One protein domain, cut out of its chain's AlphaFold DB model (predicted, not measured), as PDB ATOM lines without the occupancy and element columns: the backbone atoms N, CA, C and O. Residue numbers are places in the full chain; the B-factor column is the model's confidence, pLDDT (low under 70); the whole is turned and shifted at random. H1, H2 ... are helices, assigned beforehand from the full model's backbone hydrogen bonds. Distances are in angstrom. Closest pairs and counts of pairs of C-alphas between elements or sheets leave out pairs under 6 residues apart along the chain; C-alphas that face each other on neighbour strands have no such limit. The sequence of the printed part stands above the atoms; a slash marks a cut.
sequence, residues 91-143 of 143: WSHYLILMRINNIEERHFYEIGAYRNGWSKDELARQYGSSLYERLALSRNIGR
ATOM      1  N   TRP A  91     242.011 182.838 179.289       93.62
ATOM      2  CA  TRP A  91     240.592 182.945 178.924       93.62
ATOM      3  C   TRP A  91     240.312 182.538 177.472       93.62
ATOM      4  O   TRP A  91     239.334 181.848 177.201       93.62
ATOM      5  N   SER A  92     241.205 182.883 176.539       94.19
ATOM      6  CA  SER A  92     241.043 182.526 175.127       94.19
ATOM      7  C   SER A  92     241.079 181.017 174.867       94.19
ATOM      8  O   SER A  92     240.427 180.570 173.930       94.19
ATOM      9  N   HIS A  93     241.785 180.233 175.686       96.25
ATOM     10  CA  HIS A  93     241.736 178.770 175.595       96.25
ATOM     11  C   HIS A  93     240.375 178.250 176.046       96.25
ATOM     12  O   HIS A  93     239.739 177.475 175.336       96.25
ATOM     13  N   TYR A  94     239.876 178.745 177.181       95.56
ATOM     14  CA  TYR A  94     238.574 178.334 177.704       95.56
ATOM     15  C   TYR A  94     237.410 178.701 176.776       95.56
ATOM     16  O   TYR A  94     236.442 177.949 176.697       95.56
ATOM     17  N   LEU A  95     237.515 179.778 175.988       95.00
ATOM     18  CA  LEU A  95     236.542 180.081 174.926       95.00
ATOM     19  C   LEU A  95     236.425 178.976 173.862       95.00
ATOM     20  O   LEU A  95     235.350 178.811 173.277       95.00
ATOM     21  N   ILE A  96     237.511 178.242 173.601       95.62
ATOM     22  CA  ILE A  96     237.530 177.087 172.697       95.62
ATOM     23  C   ILE A  96     237.029 175.850 173.446       95.62
ATOM     24  O   ILE A  96     236.074 175.221 172.999       95.62
ATOM     25  N   LEU A  97     237.600 175.554 174.619       95.44
ATOM     26  CA  LEU A  97     237.282 174.356 175.411       95.44
ATOM     27  C   LEU A  97     235.799 174.275 175.801       95.44
ATOM     28  O   LEU A  97     235.197 173.208 175.735       95.44
ATOM     29  N   MET A  98     235.155 175.406 176.109       95.00
ATOM     30  CA  MET A  98     233.715 175.466 176.402       95.00
ATOM     31  C   MET A  98     232.808 175.044 175.234       95.00
ATOM     32  O   MET A  98     231.591 174.926 175.411       95.00
ATOM     33  N   ARG A  99     233.336 174.918 174.013       92.38
ATOM     34  CA  ARG A  99     232.578 174.441 172.844       92.38
ATOM     35  C   ARG A  99     232.538 172.915 172.771       92.38
ATOM     36  O   ARG A  99     231.688 172.385 172.068       92.38
ATOM     37  N   ILE A 100     233.423 172.245 173.502       93.19
ATOM     38  CA  ILE A 100     233.551 170.793 173.536       93.19
ATOM     39  C   ILE A 100     232.554 170.255 174.558       93.19
ATOM     40  O   ILE A 100     232.659 170.567 175.744       93.19
ATOM     41  N   ASN A 101     231.560 169.485 174.113       90.38
ATOM     42  CA  ASN A 101     230.507 168.967 174.993       90.38
ATOM     43  C   ASN A 101     230.966 167.738 175.790       90.38
ATOM     44  O   ASN A 101     230.581 167.598 176.949       90.38
ATOM     45  N   ASN A 102     231.799 166.885 175.188       90.50
ATOM     46  CA  ASN A 102     232.378 165.725 175.853       90.50
ATOM     47  C   ASN A 102     233.421 166.185 176.891       90.50
ATOM     48  O   ASN A 102     234.362 166.907 176.559       90.50
ATOM     49  N   ILE A 103     233.222 165.801 178.154       89.88
ATOM     50  CA  ILE A 103     234.082 166.203 179.277       89.88
ATOM     51  C   ILE A 103     235.488 165.609 179.119       89.88
ATOM     52  O   ILE A 103     236.465 166.341 179.253       89.88
ATOM     53  N   GLU A 104     235.592 164.335 178.737       88.31
ATOM     54  CA  GLU A 104     236.870 163.637 178.550       88.31
ATOM     55  C   GLU A 104     237.687 164.248 177.410       88.31
ATOM     56  O   GLU A 104     238.889 164.483 177.537       88.31
ATOM     57  N   GLU A 105     237.024 164.569 176.297       91.88
ATOM     58  CA  GLU A 105     237.653 165.271 175.179       91.88
ATOM     59  C   GLU A 105     238.147 166.656 175.615       91.88
ATOM     60  O   GLU A 105     239.281 167.051 175.330       91.88
ATOM     61  N   ARG A 106     237.317 167.397 176.357       93.69
ATOM     62  CA  ARG A 106     237.680 168.723 176.861       93.69
ATOM     63  C   ARG A 106     238.895 168.651 177.779       93.69
ATOM     64  O   ARG A 106     239.817 169.446 177.607       93.69
ATOM     65  N   HIS A 107     238.920 167.702 178.712       91.12
ATOM     66  CA  HIS A 107     240.048 167.483 179.618       91.12
ATOM     67  C   HIS A 107     241.306 167.086 178.857       91.12
ATOM     68  O   HIS A 107     242.372 167.630 179.136       91.12
ATOM     69  N   PHE A 108     241.192 166.214 177.852       90.69
ATOM     70  CA  PHE A 108     242.313 165.838 176.995       90.69
ATOM     71  C   PHE A 108     242.975 167.066 176.355       90.69
ATOM     72  O   PHE A 108     244.195 167.228 176.442       90.69
ATOM     73  N   TYR A 109     242.182 167.963 175.764       93.38
ATOM     74  CA  TYR A 109     242.713 169.183 175.162       93.38
ATOM     75  C   TYR A 109     243.184 170.214 176.196       93.38
ATOM     76  O   TYR A 109     244.172 170.899 175.944       93.38
ATOM     77  N   GLU A 110     242.535 170.323 177.358       92.38
ATOM     78  CA  GLU A 110     242.947 171.219 178.450       92.38
ATOM     79  C   GLU A 110     244.318 170.809 179.018       92.38
ATOM     80  O   GLU A 110     245.232 171.631 179.117       92.38
ATOM     81  N   ILE A 111     244.504 169.515 179.293       89.94
ATOM     82  CA  ILE A 111     245.772 168.932 179.752       89.94
ATOM     83  C   ILE A 111     246.839 169.041 178.660       89.94
ATOM     84  O   ILE A 111     247.970 169.444 178.938       89.94
ATOM     85  N   GLY A 112     246.490 168.688 177.420       90.44
ATOM     86  CA  GLY A 112     247.398 168.751 176.276       90.44
ATOM     87  C   GLY A 112     247.901 170.167 176.019       90.44
ATOM     88  O   GLY A 112     249.103 170.359 175.830       90.44
ATOM     89  N   ALA A 113     247.012 171.161 176.092       93.44
ATOM     90  CA  ALA A 113     247.377 172.556 175.900       93.44
ATOM     91  C   ALA A 113     248.319 173.061 176.989       93.44
ATOM     92  O   ALA A 113     249.302 173.731 176.680       93.44
ATOM     93  N   TYR A 114     248.063 172.699 178.246       90.38
ATOM     94  CA  TYR A 114     248.933 173.086 179.348       90.38
ATOM     95  C   TYR A 114     250.316 172.429 179.241       90.38
ATOM     96  O   TYR A 114     251.331 173.120 179.264       90.38
ATOM     97  N   ARG A 115     250.369 171.099 179.081       88.75
ATOM     98  CA  ARG A 115     251.632 170.340 179.089       88.75
ATOM     99  C   ARG A 115     252.549 170.684 177.926       88.75
ATOM    100  O   ARG A 115     253.761 170.697 178.099       88.75
ATOM    101  N   ASN A 116     251.974 170.945 176.756       90.56
ATOM    102  CA  ASN A 116     252.736 171.222 175.542       90.56
ATOM    103  C   ASN A 116     252.840 172.723 175.235       90.56
ATOM    104  O   ASN A 116     253.343 173.089 174.175       90.56
ATOM    105  N   GLY A 117     252.330 173.592 176.116       91.56
ATOM    106  CA  GLY A 117     252.341 175.041 175.909       91.56
ATOM    107  C   GLY A 117     251.611 175.481 174.637       91.56
ATOM    108  O   GLY A 117     252.048 176.422 173.972       91.56
ATOM    109  N   TRP A 118     250.526 174.797 174.255       95.25
ATOM    110  CA  TRP A 118     249.773 175.162 173.057       95.25
ATOM    111  C   TRP A 118     249.191 176.561 173.213       95.25
ATOM    112  O   TRP A 118     248.554 176.875 174.214       95.25
ATOM    113  N   SER A 119     249.383 177.395 172.192       96.06
ATOM    114  CA  SER A 119     248.660 178.658 172.081       96.06
ATOM    115  C   SER A 119     247.185 178.402 171.759       96.06
ATOM    116  O   SER A 119     246.802 177.303 171.353       96.06
ATOM    117  N   LYS A 120     246.348 179.447 171.840       94.94
ATOM    118  CA  LYS A 120     244.932 179.354 171.443       94.94
ATOM    119  C   LYS A 120     244.765 178.808 170.015       94.94
ATOM    120  O   LYS A 120     243.817 178.079 169.748       94.94
ATOM    121  N   ASP A 121     245.687 179.157 169.116       95.94
ATOM    122  CA  ASP A 121     245.611 178.789 167.703       95.94
ATOM    123  C   ASP A 121     246.075 177.346 167.505       95.94
ATOM    124  O   ASP A 121     245.509 176.626 166.689       95.94
ATOM    125  N   GLU A 122     247.057 176.897 168.290       96.19
ATOM    126  CA  GLU A 122     247.480 175.500 168.297       96.19
ATOM    127  C   GLU A 122     246.397 174.593 168.887       96.19
ATOM    128  O   GLU A 122     246.030 173.604 168.265       96.19
ATOM    129  N   LEU A 123     245.791 174.979 170.013       96.44
ATOM    130  CA  LEU A 123     244.632 174.280 170.568       96.44
ATOM    131  C   LEU A 123     243.499 174.166 169.532       96.44
ATOM    132  O   LEU A 123     242.933 173.090 169.354       96.44
ATOM    133  N   ALA A 124     243.187 175.256 168.821       94.44
ATOM    134  CA  ALA A 124     242.172 175.245 167.770       94.44
ATOM    135  C   ALA A 124     242.535 174.295 166.614       94.44
ATOM    136  O   ALA A 124     241.663 173.570 166.134       94.44
ATOM    137  N   ARG A 125     243.807 174.262 166.191       94.44
ATOM    138  CA  ARG A 125     244.301 173.321 165.172       94.44
ATOM    139  C   ARG A 125     244.183 171.870 165.631       94.44
ATOM    140  O   ARG A 125     243.645 171.046 164.894       94.44
ATOM    141  N   GLN A 126     244.641 171.559 166.843       92.56
ATOM    142  CA  GLN A 126     244.593 170.201 167.386       92.56
ATOM    143  C   GLN A 126     243.153 169.706 167.522       92.56
ATOM    144  O   GLN A 126     242.851 168.599 167.071       92.56
ATOM    145  N   TYR A 127     242.259 170.554 168.039       91.69
ATOM    146  CA  TYR A 127     240.826 170.271 168.103       91.69
ATOM    147  C   TYR A 127     240.219 170.048 166.711       91.69
ATOM    148  O   TYR A 127     239.571 169.032 166.477       91.69
ATOM    149  N   GLY A 128     240.504 170.934 165.750       89.94
ATOM    150  CA  GLY A 128     240.029 170.795 164.369       89.94
ATOM    151  C   GLY A 128     240.518 169.521 163.667       89.94
ATOM    152  O   GLY A 128     239.824 168.989 162.808       89.94
ATOM    153  N   SER A 129     241.676 168.985 164.067       88.56
ATOM    154  CA  SER A 129     242.224 167.723 163.546       88.56
ATOM    155  C   SER A 129     241.615 166.454 164.164       88.56
ATOM    156  O   SER A 129     242.070 165.346 163.858       88.56
ATOM    157  N   SER A 130     240.633 166.602 165.067       87.25
ATOM    158  CA  SER A 130     240.006 165.499 165.810       87.25
ATOM    159  C   SER A 130     241.039 164.580 166.480       87.25
ATOM    160  O   SER A 130     240.930 163.355 166.433       87.25
ATOM    161  N   LEU A 131     242.095 165.167 167.063       81.75
ATOM    162  CA  LEU A 131     243.200 164.418 167.673       81.75
ATOM    163  C   LEU A 131     242.700 163.434 168.737       81.75
ATOM    164  O   LEU A 131     243.170 162.297 168.780       81.75
ATOM    165  N   TYR A 132     241.747 163.867 169.564       86.12
ATOM    166  CA  TYR A 132     241.130 163.022 170.583       86.12
ATOM    167  C   TYR A 132     240.512 161.760 169.974       86.12
ATOM    168  O   TYR A 132     240.909 160.656 170.342       86.12
ATOM    169  N   GLU A 133     239.627 161.911 168.986       85.75
ATOM    170  CA  GLU A 133     238.949 160.782 168.343       85.75
ATOM    171  C   GLU A 133     239.932 159.827 167.670       85.75
ATOM    172  O   GLU A 133     239.833 158.614 167.825       85.75
ATOM    173  N   ARG A 134     240.966 160.349 166.998       85.00
ATOM    174  CA  ARG A 134     242.004 159.502 166.385       85.00
ATOM    175  C   ARG A 134     242.739 158.640 167.416       85.00
ATOM    176  O   ARG A 134     243.036 157.480 167.139       85.00
ATOM    177  N   LEU A 135     243.026 159.191 168.597       82.06
ATOM    178  CA  LEU A 135     243.709 158.480 169.683       82.06
ATOM    179  C   LEU A 135     242.777 157.588 170.516       82.06
ATOM    180  O   LEU A 135     243.248 156.642 171.153       82.06
ATOM    181  N   ALA A 136     241.483 157.898 170.559       81.31
ATOM    182  CA  ALA A 136     240.464 157.061 171.180       81.31
ATOM    183  C   ALA A 136     240.174 155.830 170.307       81.31
ATOM    184  O   ALA A 136     240.155 154.705 170.806       81.31
ATOM    185  N   LEU A 137     240.049 156.025 168.989       70.75
ATOM    186  CA  LEU A 137     239.885 154.952 168.008       70.75
ATOM    187  C   LEU A 137     241.104 154.024 167.976       70.75
ATOM    188  O   LEU A 137     240.937 152.808 168.001       70.75
ATOM    189  N   SER A 138     242.330 154.561 168.007       63.44
ATOM    190  CA  SER A 138     243.536 153.720 168.026       63.44
ATOM    191  C   SER A 138     243.675 152.881 169.301       63.44
ATOM    192  O   SER A 138     244.196 151.770 169.242       63.44
ATOM    193  N   ARG A 139     243.171 153.366 170.445       60.88
ATOM    194  CA  ARG A 139     243.116 152.598 171.700       60.88
ATOM    195  C   ARG A 139     242.044 151.508 171.705       60.88
ATOM    196  O   ARG A 139     242.234 150.505 172.385       60.88
ATOM    197  N   ASN A 140     240.957 151.683 170.954       56.12
ATOM    198  CA  ASN A 140     239.887 150.688 170.833       56.12
ATOM    199  C   ASN A 140     240.160 149.613 169.770       56.12
ATOM    200  O   ASN A 140     239.681 148.497 169.917       56.12
ATOM    201  N   ILE A 141     240.947 149.905 168.730       47.09
ATOM    202  CA  ILE A 141     241.272 148.943 167.655       47.09
ATOM    203  C   ILE A 141     242.342 147.910 168.093       47.09
ATOM    204  O   ILE A 141     242.621 146.956 167.376       47.09
ATOM    205  N   GLY A 142     242.931 148.069 169.284       45.84
ATOM    206  CA  GLY A 142     243.983 147.197 169.824       45.84
ATOM    207  C   GLY A 142     243.566 146.247 170.956       45.84
ATOM    208  O   GLY A 142     244.442 145.857 171.728       45.84
ATOM    209  N   ARG A 143     242.278 145.909 171.110       38.75
ATOM    210  CA  ARG A 143     241.807 144.893 172.071       38.75
ATOM    211  C   ARG A 143     241.050 143.767 171.393       38.75
ATOM    212  O   ARG A 143     240.225 144.076 170.509       38.75
TER     213      ARG A 143
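Overview. This is residues 91 to 143 of the 143 residues of the protein "DUF1016_N domain-containing protein" of Clostridium nexile CAG:348 (UniProt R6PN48). Three short helices make a small head in which their centres form a triangle: H1 and H3 are side by side and run the same way, while H2 runs slantwise past them, opposite ways to both. The fourth helix, H4, begins beside the first part of H2 and leads away from this head as an arm, and its far end with the last residues, 137 to 143, sticks out. The printed part has 53 residues with four named helices, in the order H1, H2, H3, H4, and no named strand; the class is all helix. It is compact by its radius of gyration of the C-alphas, 11.3 A, yet the outline is elongated, with spans of 39 by 21 by 17 A, the arm making the length.

Arrangement. Start at the first printed residue with H1, residues 91 to 97. A tight link of 5 residues leads to H2, residues 103 to 115, and H1 and H2 form a helical hairpin. They only just touch, with 3 pairs of C-alphas within 8 A; H2 does so with residues 106 to 110 alone. The closest C-alphas are those of Leu 97 and Arg 106, 5.8 A apart, and the two run opposite ways at a steep tilt of 42 degrees. After a tight link of 4 residues comes H3, residues 120 to 128, which forms a second helical hairpin with H2. These two also only just touch, with 3 pairs of C-alphas within 8 A, through residues 109 to 113 alone of H2. Look for their closest C-alphas at Ala 113 and Leu 123, 6.2 A apart; the tilt is a steep 42 degrees, opposite ways. H3 touches H1 with 6 pairs of C-alphas within 8 A, the closest being those of His 93 and Lys 120 at 5.3 A; they run the same way at a shallow tilt of 2 degrees. A tight link of 2 residues then leads to H4, residues 131 to 140, and H3 and H4 meet only through their link. H4 only just touches H2, with 3 pairs of C-alphas within 8 A, at residues 105 to 109 alone of H2. The closest C-alphas are those of Glu 105 and Tyr 132, 6.2 A apart, at a steep tilt of 65 degrees, opposite ways. H1 and H4 are apart. H2, which touches the three other helices, is the hub. In the backbone, every O i to N i+4 pair is within hydrogen-bond range in H2, H3 and H4, while in H1 it is 2 of 3.

Along the chain. Find C-alpha 91 of Trp 91 at (240.592, 182.945, 178.924); from there H1 runs 9.9 A to C-alpha 97. H2, the longest helix with 13 residues, begins at C-alpha 103 at (234.082, 166.203, 179.277) and runs 18.0 A to C-alpha 115. H3 covers 12.1 A from C-alpha 120 to C-alpha 128. H4 runs 14.5 A from C-alpha 131 and ends at C-alpha 140, at (239.887, 150.688, 170.833).

Size, cuts and confidence. The two C-alphas farthest apart are the first and last printed ones, those of Trp 91 and Arg 143, 38.7 A apart. The printed part has no cut, and Arg 143 is the chain's last residue. The three links between the helices are tight. Residues 137 to 143, of which 137 to 140 belong to H4, stand free. The mean pLDDT of the printed part is 86.6; look in the B-factor column at residues 138 to 143 and you will find the six values under 70.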